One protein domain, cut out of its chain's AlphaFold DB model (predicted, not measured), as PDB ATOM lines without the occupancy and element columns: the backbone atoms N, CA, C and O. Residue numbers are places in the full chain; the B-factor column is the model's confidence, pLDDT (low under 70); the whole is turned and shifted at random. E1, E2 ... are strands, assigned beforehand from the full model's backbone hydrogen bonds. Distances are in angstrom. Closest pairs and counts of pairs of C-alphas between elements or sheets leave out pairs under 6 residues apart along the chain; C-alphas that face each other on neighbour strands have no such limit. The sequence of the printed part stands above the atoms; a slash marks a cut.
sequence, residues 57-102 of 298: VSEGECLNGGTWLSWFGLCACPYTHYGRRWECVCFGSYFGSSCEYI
ATOM      1  N   VAL A  57     227.196 142.566 198.283       49.72
ATOM      2  CA  VAL A  57     227.182 143.445 199.445       49.72
ATOM      3  C   VAL A  57     228.521 143.244 200.141       49.72
ATOM      4  O   VAL A  57     228.863 142.123 200.525       49.72
ATOM      5  N   SER A  58     229.317 144.307 200.225       55.59
ATOM      6  CA  SER A  58     230.630 144.253 200.868       55.59
ATOM      7  C   SER A  58     230.479 143.968 202.363       55.59
ATOM      8  O   SER A  58     229.466 144.330 202.969       55.59
ATOM      9  N   GLU A  59     231.486 143.335 202.979       59.03
ATOM     10  CA  GLU A  59     231.464 143.116 204.424       59.03
ATOM     11  C   GLU A  59     231.369 144.462 205.163       59.03
ATOM     12  O   GLU A  59     232.318 145.237 205.212       59.03
ATOM     13  N   GLY A  60     230.203 144.737 205.732       63.41
ATOM     14  CA  GLY A  60     229.886 145.940 206.498       63.41
ATOM     15  C   GLY A  60     228.606 146.649 206.058       63.41
ATOM     16  O   GLY A  60     228.205 147.607 206.713       63.41
ATOM     17  N   GLU A  61     227.957 146.193 204.986       65.56
ATOM     18  CA  GLU A  61     226.763 146.836 204.437       65.56
ATOM     19  C   GLU A  61     225.514 145.968 204.623       65.56
ATOM     20  O   GLU A  61     225.555 144.743 204.545       65.56
ATOM     21  N   CYS A  62     224.385 146.612 204.906       67.25
ATOM     22  CA  CYS A  62     223.097 145.951 205.070       67.25
ATOM     23  C   CYS A  62     222.146 146.429 203.982       67.25
ATOM     24  O   CYS A  62     221.988 147.631 203.772       67.25
ATOM     25  N   LEU A  63     221.484 145.488 203.316       70.31
ATOM     26  CA  LEU A  63     220.438 145.809 202.350       70.31
ATOM     27  C   LEU A  63     219.166 146.321 203.048       70.31
ATOM     28  O   LEU A  63     218.976 146.119 204.250       70.31
ATOM     29  N   ASN A  64     218.285 146.975 202.283       68.25
ATOM     30  CA  ASN A  64     216.950 147.411 202.724       68.25
ATOM     31  C   ASN A  64     216.964 148.341 203.959       68.25
ATOM     32  O   ASN A  64     216.149 148.218 204.870       68.25
ATOM     33  N   GLY A  65     217.929 149.268 204.011       68.81
ATOM     34  CA  GLY A  65     218.003 150.296 205.059       68.81
ATOM     35  C   GLY A  65     218.431 149.786 206.440       68.81
ATOM     36  O   GLY A  65     218.264 150.497 207.431       68.81
ATOM     37  N   GLY A  66     218.974 148.567 206.528       71.56
ATOM     38  CA  GLY A  66     219.555 148.048 207.763       71.56
ATOM     39  C   GLY A  66     220.819 148.807 208.185       71.56
ATOM     40  O   GLY A  66     221.564 149.324 207.359       71.56
ATOM     41  N   THR A  67     221.087 148.852 209.489       77.81
ATOM     42  CA  THR A  67     222.347 149.367 210.045       77.81
ATOM     43  C   THR A  67     223.251 148.200 210.426       77.81
ATOM     44  O   THR A  67     222.834 147.311 211.167       77.81
ATOM     45  N   TRP A  68     224.496 148.180 209.954       78.56
ATOM     46  CA  TRP A  68     225.435 147.118 210.316       78.56
ATOM     47  C   TRP A  68     225.918 147.265 211.760       78.56
ATOM     48  O   TRP A  68     226.489 148.287 212.143       78.56
ATOM     49  N   LEU A  69     225.722 146.220 212.566       79.06
ATOM     50  CA  LEU A  69     226.259 146.132 213.917       79.06
ATOM     51  C   LEU A  69     227.531 145.283 213.897       79.06
ATOM     52  O   LEU A  69     227.488 144.058 214.036       79.06
ATOM     53  N   SER A  70     228.678 145.953 213.773       76.12
ATOM     54  CA  SER A  70     230.002 145.315 213.703       76.12
ATOM     55  C   SER A  70     230.307 144.396 214.890       76.12
ATOM     56  O   SER A  70     230.986 143.389 214.724       76.12
ATOM     57  N   TRP A  71     229.756 144.695 216.069       76.62
ATOM     58  CA  TRP A  71     229.962 143.913 217.292       76.62
ATOM     59  C   TRP A  71     229.278 142.544 217.275       76.62
ATOM     60  O   TRP A  71     229.742 141.626 217.946       76.62
ATOM     61  N   PHE A  72     228.194 142.392 216.512       73.88
ATOM     62  CA  PHE A  72     227.431 141.145 216.439       73.88
ATOM     63  C   PHE A  72     227.555 140.447 215.082       73.88
ATOM     64  O   PHE A  72     227.062 139.332 214.928       73.88
ATOM     65  N   GLY A  73     228.195 141.085 214.095       74.75
ATOM     66  CA  GLY A  73     228.247 140.577 212.724       74.75
ATOM     67  C   GLY A  73     226.853 140.424 212.105       74.75
ATOM     68  O   GLY A  73     226.615 139.498 211.327       74.75
ATOM     69  N   LEU A  74     225.909 141.284 212.505       76.25
ATOM     70  CA  LEU A  74     224.497 141.225 212.131       76.25
ATOM     71  C   LEU A  74     224.007 142.601 211.674       76.25
ATOM     72  O   LEU A  74     224.506 143.637 212.112       76.25
ATOM     73  N   CYS A  75     222.985 142.600 210.824       74.94
ATOM     74  CA  CYS A  75     222.264 143.807 210.440       74.94
ATOM     75  C   CYS A  75     221.156 144.100 211.457       74.94
ATOM     76  O   CYS A  75     220.285 143.261 211.684       74.94
ATOM     77  N   ALA A  76     221.175 145.290 212.055       77.38
ATOM     78  CA  ALA A  76     220.027 145.849 212.753       77.38
ATOM     79  C   ALA A  76     219.028 146.350 211.717       77.38
ATOM     80  O   ALA A  76     219.263 147.351 211.039       77.38
ATOM     81  N   CYS A  77     217.924 145.632 211.583       76.44
ATOM     82  CA  CYS A  77     216.884 145.980 210.638       76.44
ATOM     83  C   CYS A  77     215.826 146.895 211.297       76.44
ATOM     84  O   CYS A  77     215.644 146.836 212.518       76.44
ATOM     85  N   PRO A  78     215.132 147.753 210.525       71.94
ATOM     86  CA  PRO A  78     214.000 148.545 211.017       71.94
ATOM     87  C   PRO A  78     212.893 147.665 211.618       71.94
ATOM     88  O   PRO A  78     212.831 146.478 211.320       71.94
ATOM     89  N   TYR A  79     211.964 148.240 212.396       66.56
ATOM     90  CA  TYR A  79     210.898 147.502 213.109       66.56
ATOM     91  C   TYR A  79     210.058 146.541 212.239       66.56
ATOM     92  O   TYR A  79     209.443 145.619 212.768       66.56
ATOM     93  N   THR A  80     210.024 146.748 210.921       66.50
ATOM     94  CA  THR A  80     209.284 145.934 209.941       66.50
ATOM     95  C   THR A  80     210.124 144.850 209.258       66.50
ATOM     96  O   THR A  80     209.605 144.105 208.431       66.50
ATOM     97  N   HIS A  81     211.410 144.744 209.587       72.56
ATOM     98  CA  HIS A  81     212.363 143.841 208.957       72.56
ATOM     99  C   HIS A  81     213.088 142.990 210.016       72.56
ATOM    100  O   HIS A  81     213.355 143.435 211.130       72.56
ATOM    101  N   TYR A  82     213.483 141.775 209.660       70.69
ATOM    102  CA  TYR A  82     214.378 140.915 210.421       70.69
ATOM    103  C   TYR A  82     215.411 140.299 209.481       70.69
ATOM    104  O   TYR A  82     215.131 140.008 208.323       70.69
ATOM    105  N   GLY A  83     216.630 140.093 209.961       67.50
ATOM    106  CA  GLY A  83     217.728 139.697 209.092       67.50
ATOM    107  C   GLY A  83     218.786 138.897 209.819       67.50
ATOM    108  O   GLY A  83     219.050 139.116 211.001       67.50
ATOM    109  N   ARG A  84     219.414 137.964 209.105       63.97
ATOM    110  CA  ARG A  84     220.661 137.328 209.532       63.97
ATOM    111  C   ARG A  84     221.686 137.548 208.436       63.97
ATOM    112  O   ARG A  84     221.481 137.042 207.348       63.97
ATOM    113  N   ARG A  85     222.772 138.245 208.793       64.38
ATOM    114  CA  ARG A  85     223.974 138.523 207.987       64.38
ATOM    115  C   ARG A  85     223.670 139.070 206.573       64.38
ATOM    116  O   ARG A  85     223.204 138.347 205.708       64.38
ATOM    117  N   TRP A  86     223.997 140.346 206.352       65.94
ATOM    118  CA  TRP A  86     223.920 141.079 205.069       65.94
ATOM    119  C   TRP A  86     222.517 141.427 204.534       65.94
ATOM    120  O   TRP A  86     222.376 142.422 203.822       65.94
ATOM    121  N   GLU A  87     221.467 140.698 204.920       71.62
ATOM    122  CA  GLU A  87     220.110 140.908 204.388       71.62
ATOM    123  C   GLU A  87     219.075 141.208 205.479       71.62
ATOM    124  O   GLU A  87     219.001 140.508 206.491       71.62
ATOM    125  N   CYS A  88     218.251 142.237 205.246       74.38
ATOM    126  CA  CYS A  88     217.042 142.532 206.014       74.38
ATOM    127  C   CYS A  88     215.812 142.072 205.218       74.38
ATOM    128  O   CYS A  88     215.530 142.592 204.138       74.38
ATOM    129  N   VAL A  89     215.090 141.093 205.762       75.19
ATOM    130  CA  VAL A  89     213.880 140.482 205.195       75.19
ATOM    131  C   VAL A  89     212.654 141.034 205.913       75.19
ATOM    132  O   VAL A  89     212.698 141.292 207.109       75.19
ATOM    133  N   CYS A  90     211.543 141.222 205.216       78.06
ATOM    134  CA  CYS A  90     210.318 141.723 205.825       78.06
ATOM    135  C   CYS A  90     209.716 140.764 206.849       78.06
ATOM    136  O   CYS A  90     209.673 139.556 206.629       78.06
ATOM    137  N   PHE A  91     209.218 141.311 207.959       76.56
ATOM    138  CA  PHE A  91     208.523 140.547 208.988       76.56
ATOM    139  C   PHE A  91     207.100 140.182 208.557       76.56
ATOM    140  O   PHE A  91     206.338 141.037 208.114       76.56
ATOM    141  N   GLY A  92     206.709 138.921 208.744       81.06
ATOM    142  CA  GLY A  92     205.337 138.468 208.508       81.06
ATOM    143  C   GLY A  92     204.910 138.562 207.041       81.06
ATOM    144  O   GLY A  92     205.567 138.007 206.165       81.06
ATOM    145  N   SER A  93     203.780 139.228 206.786       82.56
ATOM    146  CA  SER A  93     203.195 139.400 205.450       82.56
ATOM    147  C   SER A  93     203.668 140.660 204.717       82.56
ATOM    148  O   SER A  93     203.155 140.965 203.639       82.56
ATOM    149  N   TYR A  94     204.624 141.405 205.277       82.56
ATOM    150  CA  TYR A  94     205.155 142.601 204.632       82.56
ATOM    151  C   TYR A  94     206.112 142.233 203.484       82.56
ATOM    152  O   TYR A  94     206.772 141.198 203.534       82.56
ATOM    153  N   PHE A  95     206.198 143.065 202.446       79.75
ATOM    154  CA  PHE A  95     207.087 142.873 201.297       79.75
ATOM    155  C   PHE A  95     207.451 144.192 200.599       79.75
ATOM    156  O   PHE A  95     206.909 145.254 200.910       79.75
ATOM    157  N   GLY A  96     208.403 144.126 199.665       73.50
ATOM    158  CA  GLY A  96     209.028 145.291 199.025       73.50
ATOM    159  C   GLY A  96     210.420 145.590 199.589       73.50
ATOM    160  O   GLY A  96     210.812 145.039 200.616       73.50
ATOM    161  N   SER A  97     211.175 146.466 198.923       69.44
ATOM    162  CA  SER A  97     212.546 146.817 199.333       69.44
ATOM    163  C   SER A  97     212.615 147.509 200.693       69.44
ATOM    164  O   SER A  97     213.650 147.457 201.345       69.44
ATOM    165  N   SER A  98     211.522 148.135 201.132       70.31
ATOM    166  CA  SER A  98     211.416 148.773 202.451       70.31
ATOM    167  C   SER A  98     210.325 148.149 203.325       70.31
ATOM    168  O   SER A  98     209.915 148.756 204.316       70.31
ATOM    169  N   CYS A  99     209.814 146.964 202.959       78.81
ATOM    170  CA  CYS A  99     208.679 146.321 203.635       78.81
ATOM    171  C   CYS A  99     207.482 147.260 203.809       78.81
ATOM    172  O   CYS A  99     206.872 147.337 204.873       78.81
ATOM    173  N   GLU A 100     207.201 148.024 202.759       82.50
ATOM    174  CA  GLU A 100     206.164 149.055 202.721       82.50
ATOM    175  C   GLU A 100     204.784 148.494 202.360       82.50
ATOM    176  O   GLU A 100     203.766 149.112 202.668       82.50
ATOM    177  N   TYR A 101     204.740 147.310 201.748       84.00
ATOM    178  CA  TYR A 101     203.510 146.659 201.320       84.00
ATOM    179  C   TYR A 101     203.150 145.505 202.245       84.00
ATOM    180  O   TYR A 101     204.033 144.786 202.698       84.00
ATOM    181  N   ILE A 102     201.857 145.299 202.494       88.62
ATOM    182  CA  ILE A 102     201.332 144.176 203.281       88.62
ATOM    183  C   ILE A 102     200.544 143.269 202.349       88.62
ATOM    184  O   ILE A 102     199.670 143.730 201.623       88.62
TER     185      ILE A 102
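Overview. This is residues 57 to 102 of the 298 residues of the protein "Laminin EGF-like domain-containing protein" of Anisakis simplex (UniProt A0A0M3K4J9). Little regular structure: an elongated body of loops, with the small two-strand hairpin E1 and E2 towards one end and a loop of residues 94 to 102 at the other. Between them the chain folds back at residues 83 to 87 towards the hairpin, and two short antiparallel pairings tie the loops, residues 81 to 82 with 89 to 90 and 94 to 95 with 101 to 102. The 46 printed residues hold no named helix and two strands, E1 then E2, antiparallel; the class is all strand, with 6 residues in named elements. It is compact, radius of gyration of the C-alphas 10.2 A, spanning 31 by 16 by 12 A.

Arrangement. E1, residues 67 to 69, and E2, residues 74 to 76, form a hairpin with a tight link, antiparallel at 137 degrees. C-alphas 68 and 75 face each other at 4.6 A. N 67 and O 76, 2.8 A apart, are within hydrogen-bond range.

Along the chain. E1 begins at C-alpha 67 (222.347, 149.367, 210.045). E2 ends at C-alpha 76 (220.027, 145.849, 212.753).

Size, cuts and confidence. The C-alphas of Trp 71 and Ile 102 are the farthest apart, 31.9 A. The printed part has no cut. Mean pLDDT of the printed part is 72.6, with 15 residues under 70, among them 57 to 62.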